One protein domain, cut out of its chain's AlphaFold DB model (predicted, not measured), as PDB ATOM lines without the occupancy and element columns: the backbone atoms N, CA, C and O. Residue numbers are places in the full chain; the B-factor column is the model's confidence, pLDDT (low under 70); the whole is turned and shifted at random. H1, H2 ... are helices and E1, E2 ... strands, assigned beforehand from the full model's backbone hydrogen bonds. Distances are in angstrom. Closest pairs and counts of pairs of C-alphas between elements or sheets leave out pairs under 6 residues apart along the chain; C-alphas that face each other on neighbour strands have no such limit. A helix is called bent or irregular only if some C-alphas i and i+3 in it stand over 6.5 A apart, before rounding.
ATOM      1  N   ARG A 189     221.354 185.319 184.498       47.66
ATOM      2  CA  ARG A 189     220.847 186.037 183.322       47.66
ATOM      3  C   ARG A 189     221.119 185.241 182.047       47.66
ATOM      4  O   ARG A 189     221.972 185.615 181.249       47.66
ATOM      5  N   ARG A 190     220.346 184.176 181.813       53.25
ATOM      6  CA  ARG A 190     220.250 183.579 180.474       53.25
ATOM      7  C   ARG A 190     219.626 184.617 179.525       53.25
ATOM      8  O   ARG A 190     218.454 184.987 179.650       53.25
ATOM      9  N   ARG A 191     220.470 185.136 178.636       78.06
ATOM     10  CA  ARG A 191     220.149 185.936 177.447       78.06
ATOM     11  C   ARG A 191     220.551 185.121 176.221       78.06
ATOM     12  O   ARG A 191     221.385 184.223 176.344       78.06
ATOM     13  N   PHE A 192     219.998 185.437 175.058       77.69
ATOM     14  CA  PHE A 192     220.556 184.940 173.806       77.69
ATOM     15  C   PHE A 192     221.966 185.521 173.607       77.69
ATOM     16  O   PHE A 192     222.194 186.705 173.863       77.69
ATOM     17  N   GLY A 193     222.917 184.675 173.189       78.75
ATOM     18  CA  GLY A 193     224.305 185.089 172.934       78.75
ATOM     19  C   GLY A 193     224.450 185.975 171.691       78.75
ATOM     20  O   GLY A 193     225.316 186.842 171.650       78.75
ATOM     21  N   SER A 194     223.562 185.798 170.714       84.69
ATOM     22  CA  SER A 194     223.289 186.723 169.608       84.69
ATOM     23  C   SER A 194     221.955 187.446 169.851       84.69
ATOM     24  O   SER A 194     221.262 187.125 170.813       84.69
ATOM     25  N   SER A 195     221.580 188.412 169.004       87.06
ATOM     26  CA  SER A 195     220.242 189.033 169.024       87.06
ATOM     27  C   SER A 195     219.384 188.485 167.874       87.06
ATOM     28  O   SER A 195     219.339 189.114 166.817       87.06
ATOM     29  N   PRO A 196     218.752 187.301 168.011       87.00
ATOM     30  CA  PRO A 196     217.911 186.739 166.957       87.00
ATOM     31  C   PRO A 196     216.664 187.593 166.720       87.00
ATOM     32  O   PRO A 196     216.132 188.205 167.648       87.00
ATOM     33  N   THR A 197     216.144 187.569 165.496       82.88
ATOM     34  CA  THR A 197     214.796 188.069 165.201       82.88
ATOM     35  C   THR A 197     213.773 186.984 165.541       82.88
ATOM     36  O   THR A 197     213.917 185.847 165.095       82.88
ATOM     37  N   LEU A 198     212.758 187.313 166.342       73.19
ATOM     38  CA  LEU A 198     211.677 186.409 166.747       73.19
ATOM     39  C   LEU A 198     210.342 186.922 166.211       73.19
ATOM     40  O   LEU A 198     210.011 188.092 166.419       73.19
ATOM     41  N   THR A 199     209.549 186.050 165.587       66.31
ATOM     42  CA  THR A 199     208.219 186.435 165.112       66.31
ATOM     43  C   THR A 199     207.214 186.426 166.269       66.31
ATOM     44  O   THR A 199     207.132 185.490 167.065       66.31
ATOM     45  N   VAL A 200     206.438 187.496 166.387       68.38
ATOM     46  CA  VAL A 200     205.430 187.697 167.429       68.38
ATOM     47  C   VAL A 200     204.079 187.771 166.726       68.38
ATOM     48  O   VAL A 200     203.779 188.767 166.069       68.38
ATOM     49  N   ALA A 201     203.286 186.703 166.807       55.38
ATOM     50  CA  ALA A 201     201.921 186.753 166.302       55.38
ATOM     51  C   ALA A 201     201.072 187.599 167.249       55.38
ATOM     52  O   ALA A 201     201.064 187.408 168.460       55.38
ATOM     53  N   ILE A 202     200.349 188.543 166.687       59.00
ATOM     54  CA  ILE A 202     199.480 189.470 167.395       59.00
ATOM     55  C   ILE A 202     198.110 189.445 166.737       59.00
ATOM     56  O   ILE A 202     197.952 188.993 165.606       59.00
ATOM     57  N   GLU A 203     197.119 189.964 167.446       56.59
ATOM     58  CA  GLU A 203     195.847 190.329 166.846       56.59
ATOM     59  C   GLU A 203     195.562 191.811 167.069       56.59
ATOM     60  O   GLU A 203     196.200 192.490 167.890       56.59
ATOM     61  N   VAL A 204     194.629 192.322 166.271       63.34
ATOM     62  CA  VAL A 204     194.164 193.702 166.385       63.34
ATOM     63  C   VAL A 204     193.344 193.822 167.666       63.34
ATOM     64  O   VAL A 204     192.347 193.128 167.826       63.34
ATOM     65  N   LEU A 205     193.774 194.703 168.569       63.72
ATOM     66  CA  LEU A 205     193.026 195.113 169.758       63.72
ATOM     67  C   LEU A 205     192.839 196.635 169.693       63.72
ATOM     68  O   LEU A 205     193.731 197.308 169.166       63.72
ATOM     69  N   PRO A 206     191.761 197.221 170.250       56.25
ATOM     70  CA  PRO A 206     191.362 198.597 169.925       56.25
ATOM     71  C   PRO A 206     192.362 199.668 170.386       56.25
ATOM     72  O   PRO A 206     192.369 200.782 169.869       56.25
ATOM     73  N   HIS A 207     193.231 199.323 171.338       62.47
ATOM     74  CA  HIS A 207     194.222 200.221 171.948       62.47
ATOM     75  C   HIS A 207     195.641 200.012 171.405       62.47
ATOM     76  O   HIS A 207     196.561 200.730 171.797       62.47
ATOM     77  N   ASN A 208     195.832 199.043 170.501       71.25
ATOM     78  CA  ASN A 208     197.110 198.805 169.849       71.25
ATOM     79  C   ASN A 208     197.053 199.348 168.414       71.25
ATOM     80  O   ASN A 208     196.278 198.876 167.582       71.25
ATOM     81  N   ARG A 209     197.884 200.347 168.106       80.75
ATOM     82  CA  ARG A 209     197.973 200.922 166.760       80.75
ATOM     83  C   ARG A 209     198.839 200.036 165.879       80.75
ATOM     84  O   ARG A 209     199.966 199.694 166.249       80.75
ATOM     85  N   ILE A 210     198.315 199.729 164.698       83.12
ATOM     86  CA  ILE A 210     198.986 198.942 163.669       83.12
ATOM     87  C   ILE A 210     199.212 199.835 162.452       83.12
ATOM     88  O   ILE A 210     198.293 200.500 161.982       83.12
ATOM     89  N   SER A 211     200.436 199.844 161.939       89.88
ATOM     90  CA  SER A 211     200.806 200.535 160.703       89.88
ATOM     91  C   SER A 211     201.820 199.697 159.933       89.88
ATOM     92  O   SER A 211     202.528 198.883 160.523       89.88
ATOM     93  N   TRP A 212     201.889 199.874 158.618       88.69
ATOM     94  CA  TRP A 212     202.945 199.285 157.799       88.69
ATOM     95  C   TRP A 212     204.024 200.333 157.555       88.69
ATOM     96  O   TRP A 212     203.708 201.489 157.282       88.69
ATOM     97  N   VAL A 213     205.285 199.924 157.660       92.56
ATOM     98  CA  VAL A 213     206.442 200.756 157.319       92.56
ATOM     99  C   VAL A 213     207.315 200.012 156.318       92.56
ATOM    100  O   VAL A 213     207.492 198.797 156.442       92.56
ATOM    101  N   GLU A 214     207.843 200.736 155.334       93.44
ATOM    102  CA  GLU A 214     208.851 200.206 154.415       93.44
ATOM    103  C   GLU A 214     210.088 199.777 155.217       93.44
ATOM    104  O   GLU A 214     210.569 200.502 156.093       93.44
ATOM    105  N   ASP A 215     210.572 198.573 154.940       89.38
ATOM    106  CA  ASP A 215     211.741 197.971 155.563       89.38
ATOM    107  C   ASP A 215     212.387 197.004 154.553       89.38
ATOM    108  O   ASP A 215     211.823 195.938 154.284       89.38
ATOM    109  N   PRO A 216     213.538 197.366 153.955       90.69
ATOM    110  CA  PRO A 216     214.171 196.566 152.907       90.69
ATOM    111  C   PRO A 216     214.731 195.231 153.419       90.69
ATOM    112  O   PRO A 216     214.941 194.327 152.612       90.69
ATOM    113  N   ASP A 217     214.936 195.087 154.732       85.44
ATOM    114  CA  ASP A 217     215.405 193.848 155.360       85.44
ATOM    115  C   ASP A 217     214.235 192.894 155.692       85.44
ATOM    116  O   ASP A 217     214.445 191.726 156.038       85.44
ATOM    117  N   ALA A 218     212.984 193.363 155.579       81.75
ATOM    118  CA  ALA A 218     211.787 192.568 155.826       81.75
ATOM    119  C   ALA A 218     211.317 191.793 154.572       81.75
ATOM    120  O   ALA A 218     211.337 192.326 153.457       81.75
ATOM    121  N   PRO A 219     210.802 190.553 154.718       75.69
ATOM    122  CA  PRO A 219     210.205 189.813 153.606       75.69
ATOM    123  C   PRO A 219     209.050 190.592 152.957       75.69
ATOM    124  O   PRO A 219     208.022 190.831 153.585       75.69
ATOM    125  N   GLY A 220     209.215 190.979 151.689       86.56
ATOM    126  CA  GLY A 220     208.243 191.805 150.961       86.56
ATOM    127  C   GLY A 220     208.445 193.321 151.094       86.56
ATOM    128  O   GLY A 220     207.535 194.071 150.740       86.56
ATOM    129  N   GLY A 221     209.601 193.771 151.598       91.88
ATOM    130  CA  GLY A 221     210.014 195.181 151.641       91.88
ATOM    131  C   GLY A 221     209.273 196.043 152.664       91.88
ATOM    132  O   GLY A 221     209.474 197.252 152.710       91.88
ATOM    133  N   ARG A 222     208.388 195.445 153.471       86.19
ATOM    134  CA  ARG A 222     207.509 196.133 154.423       86.19
ATOM    135  C   ARG A 222     207.375 195.305 155.691       86.19
ATOM    136  O   ARG A 222     207.199 194.090 155.614       86.19
ATOM    137  N   ARG A 223     207.375 195.953 156.858       88.06
ATOM    138  CA  ARG A 223     207.079 195.298 158.143       88.06
ATOM    139  C   ARG A 223     205.906 195.927 158.874       88.06
ATOM    140  O   ARG A 223     205.594 197.108 158.722       88.06
ATOM    141  N   LEU A 224     205.305 195.112 159.731       84.56
ATOM    142  CA  LEU A 224     204.236 195.515 160.625       84.56
ATOM    143  C   LEU A 224     204.818 196.259 161.837       84.56
ATOM    144  O   LEU A 224     205.574 195.694 162.631       84.56
ATOM    145  N   LEU A 225     204.466 197.533 161.984       89.06
ATOM    146  CA  LEU A 225     204.750 198.338 163.164       89.06
ATOM    147  C   LEU A 225     203.529 198.314 164.083       89.06
ATOM    148  O   LEU A 225     202.482 198.891 163.787       89.06
ATOM    149  N   TYR A 226     203.698 197.629 165.210       85.12
ATOM    150  CA  TYR A 226     202.731 197.533 166.295       85.12
ATOM    151  C   TYR A 226     203.154 198.450 167.443       85.12
ATOM    152  O   TYR A 226     204.348 198.581 167.719       85.12
ATOM    153  N   SER A 227     202.194 199.093 168.104       84.56
ATOM    154  CA  SER A 227     202.442 199.964 169.257       84.56
ATOM    155  C   SER A 227     201.248 199.963 170.207       84.56
ATOM    156  O   SER A 227     200.107 199.912 169.759       84.56
ATOM    157  N   GLY A 228     201.510 200.004 171.512       83.25
ATOM    158  CA  GLY A 228     200.503 199.897 172.572       83.25
ATOM    159  C   GLY A 228     201.023 199.065 173.748       83.25
ATOM    160  O   GLY A 228     202.222 198.782 173.830       83.25
ATOM    161  N   TYR A 229     200.149 198.663 174.675       76.00
ATOM    162  CA  TYR A 229     200.586 197.994 175.911       76.00
ATOM    163  C   TYR A 229     201.272 196.643 175.637       76.00
ATOM    164  O   TYR A 229     202.297 196.333 176.243       76.00
ATOM    165  N   VAL A 230     200.785 195.880 174.653       72.94
ATOM    166  CA  VAL A 230     201.395 194.609 174.227       72.94
ATOM    167  C   VAL A 230     202.776 194.819 173.588       72.94
ATOM    168  O   VAL A 230     203.688 194.036 173.849       72.94
ATOM    169  N   ASP A 231     202.979 195.895 172.822       88.31
ATOM    170  CA  ASP A 231     204.303 196.244 172.285       88.31
ATOM    171  C   ASP A 231     205.282 196.616 173.413       88.31
ATOM    172  O   ASP A 231     206.415 196.138 173.430       88.31
ATOM    173  N   ASN A 232     204.840 197.382 174.418       85.06
ATOM    174  CA  ASN A 232     205.657 197.712 175.596       85.06
ATOM    175  C   ASN A 232     206.107 196.455 176.356       85.06
ATOM    176  O   ASN A 232     207.290 196.326 176.695       85.06
ATOM    177  N   ILE A 233     205.182 195.509 176.560       77.12
ATOM    178  CA  ILE A 233     205.459 194.180 177.112       77.12
ATOM    179  C   ILE A 233     206.543 193.502 176.255       77.12
ATOM    180  O   ILE A 233     207.641 193.240 176.752       77.12
ATOM    181  N   VAL A 234     206.296 193.282 174.960       77.44
ATOM    182  CA  VAL A 234     207.218 192.582 174.042       77.44
ATOM    183  C   VAL A 234     208.602 193.237 173.989       77.44
ATOM    184  O   VAL A 234     209.606 192.531 174.102       77.44
ATOM    185  N   ARG A 235     208.693 194.570 173.905       87.94
ATOM    186  CA  ARG A 235     209.968 195.315 173.918       87.94
ATOM    187  C   ARG A 235     210.731 195.163 175.229       87.94
ATOM    188  O   ARG A 235     211.962 195.082 175.209       87.94
ATOM    189  N   HIS A 236     210.032 195.093 176.363       83.44
ATOM    190  CA  HIS A 236     210.666 194.804 177.646       83.44
ATOM    191  C   HIS A 236     211.332 193.419 177.617       83.44
ATOM    192  O   HIS A 236     212.510 193.299 177.965       83.44
ATOM    193  N   PHE A 237     210.637 192.382 177.129       80.75
ATOM    194  CA  PHE A 237     211.228 191.048 176.956       80.75
ATOM    195  C   PHE A 237     212.383 191.049 175.950       80.75
ATOM    196  O   PHE A 237     213.438 190.506 176.272       80.75
ATOM    197  N   ALA A 238     212.218 191.700 174.796       86.25
ATOM    198  CA  ALA A 238     213.224 191.841 173.741       86.25
ATOM    199  C   ALA A 238     214.555 192.379 174.288       86.25
ATOM    200  O   ALA A 238     215.591 191.715 174.204       86.25
ATOM    201  N   LYS A 239     214.511 193.522 174.985       87.44
ATOM    202  CA  LYS A 239     215.676 194.129 175.650       87.44
ATOM    203  C   LYS A 239     216.260 193.239 176.750       87.44
ATOM    204  O   LYS A 239     217.475 193.198 176.954       87.44
ATOM    205  N   ALA A 240     215.413 192.546 177.507       76.62
ATOM    206  CA  ALA A 240     215.848 191.798 178.679       76.62
ATOM    207  C   ALA A 240     216.436 190.409 178.336       76.62
ATOM    208  O   ALA A 240     217.302 189.924 179.082       76.62
ATOM    209  N   LEU A 241     215.988 189.796 177.232       79.44
ATOM    210  CA  LEU A 241     216.433 188.507 176.682       79.44
ATOM    211  C   LEU A 241     217.465 188.632 175.551       79.44
ATOM    212  O   LEU A 241     218.168 187.649 175.332       79.44
ATOM    213  N   ASN A 242     217.606 189.810 174.930       90.56
ATOM    214  CA  ASN A 242     218.429 190.093 173.743       90.56
ATOM    215  C   ASN A 242     217.850 189.480 172.452       90.56
ATOM    216  O   ASN A 242     218.400 188.519 171.936       90.56
ATOM    217  N   PHE A 243     216.717 189.991 171.962       87.50
ATOM    218  CA  PHE A 243     216.145 189.621 170.657       87.50
ATOM    219  C   PHE A 243     215.426 190.805 169.989       87.50
ATOM    220  O   PHE A 243     215.093 191.778 170.665       87.50
ATOM    221  N   THR A 244     215.133 190.695 168.692       89.38
ATOM    222  CA  THR A 244     214.370 191.685 167.906       89.38
ATOM    223  C   THR A 244     212.977 191.133 167.563       89.38
ATOM    224  O   THR A 244     212.906 190.062 166.965       89.38
ATOM    225  N   PRO A 245     211.856 191.786 167.922       86.56
ATOM    226  CA  PRO A 245     210.520 191.304 167.566       86.56
ATOM    227  C   PRO A 245     210.135 191.667 166.121       86.56
ATOM    228  O   PRO A 245     210.332 192.804 165.690       86.56
ATOM    229  N   LEU A 246     209.526 190.724 165.401       78.56
ATOM    230  CA  LEU A 246     208.901 190.911 164.086       78.56
ATOM    231  C   LEU A 246     207.420 190.528 164.180       78.56
ATOM    232  O   LEU A 246     207.109 189.376 164.458       78.56
ATOM    233  N   TYR A 247     206.492 191.456 163.967       73.81
ATOM    234  CA  TYR A 247     205.071 191.164 164.172       73.81
ATOM    235  C   TYR A 247     204.413 190.467 162.967       73.81
ATOM    236  O   TYR A 247     204.658 190.836 161.820       73.81
ATOM    237  N   ALA A 248     203.550 189.486 163.239       49.34
ATOM    238  CA  ALA A 248     202.707 188.775 162.269       49.34
ATOM    239  C   ALA A 248     201.266 188.652 162.804       49.34
ATOM    240  O   ALA A 248     201.038 188.902 163.982       49.34
ATOM    241  N   LEU A 249     200.293 188.253 161.980       43.94
ATOM    242  CA  LEU A 249     198.926 187.939 162.436       43.94
ATOM    243  C   LEU A 249     198.721 186.420 162.554       43.94
ATOM    244  O   LEU A 249     199.445 185.646 161.922       43.94
ATOM    245  N   SER A 250     197.754 185.984 163.368       33.12
ATOM    246  CA  SER A 250     197.438 184.558 163.529       33.12
ATOM    247  C   SER A 250     196.560 184.047 162.377       33.12
ATOM    248  O   SER A 250     195.589 184.721 162.032       33.12
ATOM    249  N   PRO A 251     196.824 182.850 161.815       32.38
ATOM    250  CA  PRO A 251     195.918 182.229 160.848       32.38
ATOM    251  C   PRO A 251     194.581 181.744 161.444       32.38
ATOM    252  O   PRO A 251     193.600 181.693 160.712       32.38
ATOM    253  N   GLU A 252     194.526 181.393 162.742       35.19
ATOM    254  CA  GLU A 252     193.383 180.655 163.340       35.19
ATOM    255  C   GLU A 252     192.758 181.271 164.613       35.19
ATOM    256  O   GLU A 252     191.594 181.012 164.894       35.19
ATOM    257  N   HIS A 389     209.698 178.811 179.440       88.12
ATOM    258  CA  HIS A 389     210.199 178.942 180.814       88.12
ATOM    259  C   HIS A 389     210.845 180.314 181.089       88.12
ATOM    260  O   HIS A 389     210.527 180.975 182.080       88.12
ATOM    261  N   SER A 390     211.737 180.767 180.199       87.06
ATOM    262  CA  SER A 390     212.435 182.057 180.331       87.06
ATOM    263  C   SER A 390     211.475 183.246 180.257       87.06
ATOM    264  O   SER A 390     211.684 184.261 180.925       87.06
ATOM    265  N   PHE A 391     210.422 183.103 179.456       88.25
ATOM    266  CA  PHE A 391     209.363 184.076 179.295       88.25
ATOM    267  C   PHE A 391     208.460 184.094 180.528       88.25
ATOM    268  O   PHE A 391     208.353 185.136 181.168       88.25
ATOM    269  N   ASN A 392     207.909 182.949 180.951       87.69
ATOM    270  CA  ASN A 392     207.064 182.859 182.148       87.69
ATOM    271  C   ASN A 392     207.762 183.418 183.397       87.69
ATOM    272  O   ASN A 392     207.139 184.135 184.175       87.69
ATOM    273  N   LYS A 393     209.069 183.168 183.566       87.81
ATOM    274  CA  LYS A 393     209.864 183.747 184.663       87.81
ATOM    275  C   LYS A 393     209.878 185.282 184.643       87.81
ATOM    276  O   LYS A 393     209.747 185.917 185.684       87.81
ATOM    277  N   ARG A 394     210.053 185.885 183.467       87.56
ATOM    278  CA  ARG A 394     210.105 187.347 183.301       87.56
ATOM    279  C   ARG A 394     208.718 187.988 183.323       87.56
ATOM    280  O   ARG A 394     208.595 189.101 183.813       87.56
ATOM    281  N   LEU A 395     207.689 187.274 182.872       87.81
ATOM    282  CA  LEU A 395     206.292 187.690 182.959       87.81
ATOM    283  C   LEU A 395     205.828 187.780 184.408       87.81
ATOM    284  O   LEU A 395     205.320 188.822 184.807       87.81
ATOM    285  N   ARG A 396     206.104 186.745 185.214       85.94
ATOM    286  CA  ARG A 396     205.916 186.801 186.671       85.94
ATOM    287  C   ARG A 396     206.641 188.000 187.265       85.94
ATOM    288  O   ARG A 396     206.000 188.818 187.903       85.94
ATOM    289  N   SER A 397     207.917 188.194 186.929       85.69
ATOM    290  CA  SER A 397     208.684 189.342 187.422       85.69
ATOM    291  C   SER A 397     208.106 190.708 187.012       85.69
ATOM    292  O   SER A 397     208.185 191.649 187.794       85.69
ATOM    293  N   ALA A 398     207.502 190.840 185.826       82.44
ATOM    294  CA  ALA A 398     206.829 192.070 185.398       82.44
ATOM    295  C   ALA A 398     205.494 192.301 186.136       82.44
ATOM    296  O   ALA A 398     205.174 193.441 186.469       82.44
ATOM    297  N   ILE A 399     204.748 191.231 186.432       83.12
ATOM    298  CA  ILE A 399     203.533 191.265 187.263       83.12
ATOM    299  C   ILE A 399     203.895 191.623 188.717       83.12
ATOM    300  O   ILE A 399     203.318 192.543 189.284       83.12
ATOM    301  N   GLU A 400     204.906 190.966 189.293       80.88
ATOM    302  CA  GLU A 400     205.433 191.190 190.654       80.88
ATOM    303  C   GLU A 400     205.977 192.616 190.859       80.88
ATOM    304  O   GLU A 400     205.911 193.160 191.962       80.88
ATOM    305  N   GLN A 401     206.500 193.240 189.799       86.31
ATOM    306  CA  GLN A 401     206.929 194.643 189.790       86.31
ATOM    307  C   GLN A 401     205.776 195.641 189.569       86.31
ATOM    308  O   GLN A 401     206.014 196.844 189.623       86.31
ATOM    309  N   GLY A 402     204.551 195.176 189.297       84.25
ATOM    310  CA  GLY A 402     203.404 196.028 188.966       84.25
ATOM    311  C   GLY A 402     203.473 196.681 187.578       84.25
ATOM    312  O   GLY A 402     202.655 197.545 187.276       84.25
ATOM    313  N   LEU A 403     204.417 196.278 186.714       85.56
ATOM    314  CA  LEU A 403     204.595 196.876 185.382       85.56
ATOM    315  C   LEU A 403     203.384 196.634 184.478       85.56
ATOM    316  O   LEU A 403     203.026 197.518 183.706       85.56
ATOM    317  N   ILE A 404     202.744 195.464 184.594       82.81
ATOM    318  CA  ILE A 404     201.503 195.175 183.865       82.81
ATOM    319  C   ILE A 404     200.408 196.156 184.304       82.81
ATOM    320  O   ILE A 404     199.896 196.866 183.448       82.81
ATOM    321  N   SER A 405     200.120 196.270 185.610       79.44
ATOM    322  CA  SER A 405     199.133 197.222 186.152       79.44
ATOM    323  C   SER A 405     199.396 198.646 185.671       79.44
ATOM    324  O   SER A 405     198.510 199.264 185.093       79.44
ATOM    325  N   TYR A 406     200.639 199.116 185.807       83.88
ATOM    326  CA  TYR A 406     201.060 200.439 185.350       83.88
ATOM    327  C   TYR A 406     200.776 200.656 183.856       83.88
ATOM    328  O   TYR A 406     200.280 201.709 183.470       83.88
ATOM    329  N   TRP A 407     201.049 199.677 182.988       83.81
ATOM    330  CA  TRP A 407     200.737 199.806 181.561       83.81
ATOM    331  C   TRP A 407     199.232 199.800 181.257       83.81
ATOM    332  O   TRP A 407     198.843 200.427 180.274       83.81
ATOM    333  N   MET A 408     198.399 199.163 182.089       75.00
ATOM    334  CA  MET A 408     196.935 199.230 181.962       75.00
ATOM    335  C   MET A 408     196.388 200.588 182.425       75.00
ATOM    336  O   MET A 408     195.587 201.198 181.728       75.00
ATOM    337  N   GLU A 409     196.873 201.093 183.561       78.38
ATOM    338  CA  GLU A 409     196.480 202.389 184.144       78.38
ATOM    339  C   GLU A 409     196.846 203.588 183.247       78.38
ATOM    340  O   GLU A 409     196.242 204.650 183.357       78.38
ATOM    341  N   ASN A 410     197.807 203.425 182.328       80.81
ATOM    342  CA  ASN A 410     198.183 204.442 181.338       80.81
ATOM    343  C   ASN A 410     197.287 204.465 180.079       80.81
ATOM    344  O   ASN A 410     197.565 205.227 179.149       80.81
ATOM    345  N   VAL A 411     196.231 203.649 180.004       79.25
ATOM    346  CA  VAL A 411     195.218 203.789 178.949       79.25
ATOM    347  C   VAL A 411     194.373 205.047 179.242       79.25
ATOM    348  O   VAL A 411     193.892 205.201 180.365       79.25
ATOM    349  N   PRO A 412     194.186 205.978 178.282       82.69
ATOM    350  CA  PRO A 412     193.455 207.221 178.533       82.69
ATOM    351  C   PRO A 412     192.035 206.979 179.058       82.69
ATOM    352  O   PRO A 412     191.291 206.182 178.488       82.69
ATOM    353  N   ASN A 413     191.671 207.688 180.132       86.12
ATOM    354  CA  ASN A 413     190.351 207.663 180.777       86.12
ATOM    355  C   ASN A 413     189.865 206.269 181.238       86.12
ATOM    356  O   ASN A 413     188.683 206.083 181.515       86.12
ATOM    357  N   PHE A 414     190.775 205.296 181.375       82.31
ATOM    358  CA  PHE A 414     190.465 203.903 181.727       82.31
ATOM    359  C   PHE A 414     189.792 203.733 183.098       82.31
ATOM    360  O   PHE A 414     188.994 202.819 183.287       82.31
ATOM    361  N   THR A 415     190.113 204.614 184.046       84.81
ATOM    362  CA  THR A 415     189.644 204.574 185.441       84.81
ATOM    363  C   THR A 415     188.620 205.664 185.775       84.81
ATOM    364  O   THR A 415     188.082 205.682 186.883       84.81
ATOM    365  N   GLU A 416     188.314 206.567 184.837       87.25
ATOM    366  CA  GLU A 416     187.472 207.741 185.104       87.25
ATOM    367  C   GLU A 416     186.044 207.309 185.476       87.25
ATOM    368  O   GLU A 416     185.512 207.689 186.521       87.25
ATOM    369  N   CYS A 417     185.484 206.375 184.704       84.50
ATOM    370  CA  CYS A 417     184.180 205.771 184.972       84.50
ATOM    371  C   CYS A 417     184.208 204.600 185.976       84.50
ATOM    372  O   CYS A 417     183.156 204.039 186.266       84.50
ATOM    373  N   GLU A 418     185.354 204.223 186.562       80.31
ATOM    374  CA  GLU A 418     185.372 203.244 187.670       80.31
ATOM    375  C   GLU A 418     184.902 203.873 188.997       80.31
ATOM    376  O   GLU A 418     184.456 203.173 189.908       80.31
ATOM    377  N   ASN A 419     184.954 205.206 189.108       69.69
ATOM    378  CA  ASN A 419     184.637 205.961 190.322       69.69
ATOM    379  C   ASN A 419     183.176 206.449 190.393       69.69
ATOM    380  O   ASN A 419     182.893 207.454 191.053       69.69
ATOM    381  N   VAL A 420     182.235 205.742 189.748       56.84
ATOM    382  CA  VAL A 420     180.802 206.095 189.773       56.84
ATOM    383  C   VAL A 420     180.331 206.279 191.228       56.84
ATOM    384  O   VAL A 420     180.607 205.413 192.070       56.84
ATOM    385  N   PRO A 421     179.626 207.377 191.571       47.62
ATOM    386  CA  PRO A 421     179.224 207.639 192.945       47.62
ATOM    387  C   PRO A 421     178.455 206.464 193.561       47.62
ATOM    388  O   PRO A 421     177.335 206.155 193.164       47.62
ATOM    389  N   LYS A 422     179.002 205.867 194.631       46.91
ATOM    390  CA  LYS A 422     178.346 204.793 195.418       46.91
ATOM    391  C   LYS A 422     177.020 205.217 196.078       46.91
ATOM    392  O   LYS A 422     176.405 204.427 196.789       46.91
ATOM    393  N   LYS A 423     176.608 206.472 195.888       40.34
ATOM    394  CA  LYS A 423     175.335 207.056 196.303       40.34
ATOM    395  C   LYS A 423     174.657 207.616 195.055       40.34
ATOM    396  O   LYS A 423     174.975 208.723 194.631       40.34
ATOM    397  N   MET A 424     173.737 206.845 194.487       38.34
ATOM    398  CA  MET A 424     172.871 207.317 193.410       38.34
ATOM    399  C   MET A 424     171.864 208.299 194.015       38.34
ATOM    400  O   MET A 424     171.033 207.917 194.838       38.34
TER     401      MET A 424
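What this domain is: This is residues 189 to 252 and 389 to 424 of the 472 residues of an uncharacterized protein of Portunus trituberculatus (UniProt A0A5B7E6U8). Helix H1 lies in the middle of a small, loose body, with two strand pairs, E1 with E4 and the hairpin of E2 and E3, on one side of it and the helices H2 and H3 on the other. A tail, residues 413 to 424 with the short H4, sticks out and makes much of the length. The printed part has 100 residues, with four named helices and four named strands in the order E1 E2 E3 H1 E4 H2 H3 H4; E1 and E4 are parallel, E2 and E3 antiparallel, and the class is mixed, helices and strands. The whole is loose, with a radius of gyration of the C-alphas of 17.0 A, and elongated, spanning 58 by 34 by 24 A.

How they stand to each other: E1, residues 197 to 202, and E4, residues 244 to 249, are parallel neighbours at 33 degrees, with N 198 and O 244 within hydrogen-bond range at 2.8 A and N 246 and O 198 at 2.9 A. E2, residues 209 to 214, and E3, residues 222 to 227, form an antiparallel hairpin at 153 degrees, with N 211 and O 225 within hydrogen-bond range at 2.9 A. The closest C-alphas of E3 and E4, those of Leu 224 and Tyr 247, are 5.7 A apart. The closest C-alphas of E4 and H1, residues 229 to 241, are those of Thr 244 and Ala 238, at 5.9 A. H1 only just touches H3, residues 403 to 409, with 3 pairs of C-alphas within 8 A, made by residues 229 to 233 of H1 alone; the closest are Tyr 229 and Trp 407, at 5.9 A. Their lines stand at a shallow tilt of 17 degrees, opposite ways. H2, residues 389 to 400, is close to H1 but not clearly touching, at a steep tilt of 57 degrees; the closest C-alphas, Phe 237 and Arg 394, are 7.4 A apart. H4, residues 416 to 419, is apart from H3. In H1, H2 and H3 every O i to N i+4 pair is within hydrogen-bond range; H4 is too short for such a pair, and its one O i to N i+3 pair is not within range.

Where its parts are: E1 begins at C-alpha 197 (214.796, 188.069, 165.201) and is 15.5 A long; E4 is 16.8 A, E2 16.5 A and E3 16.1 A. H1 runs 18.5 A from C-alpha 229 (200.586, 197.994, 175.911), H2 16.4 A and H3 9.9 A. H4 ends at C-alpha 419 (184.637, 205.961, 190.322); it is neither bent nor irregular, but only just: C-alphas 416 and 419 are 6.2 A apart.

The domain as a whole: The C-alphas farthest apart, Gly 193 and Met 424, are 59.7 A apart. Residues 253 to 388 are not printed, and C-alphas 252 and 389 are 24.3 A apart across the cut. Of the links printed whole, none is long. The mean pLDDT of the printed part is 76.8; residues 189 to 190, 199 to 207, 248 to 252 and 419 to 424 are under 70.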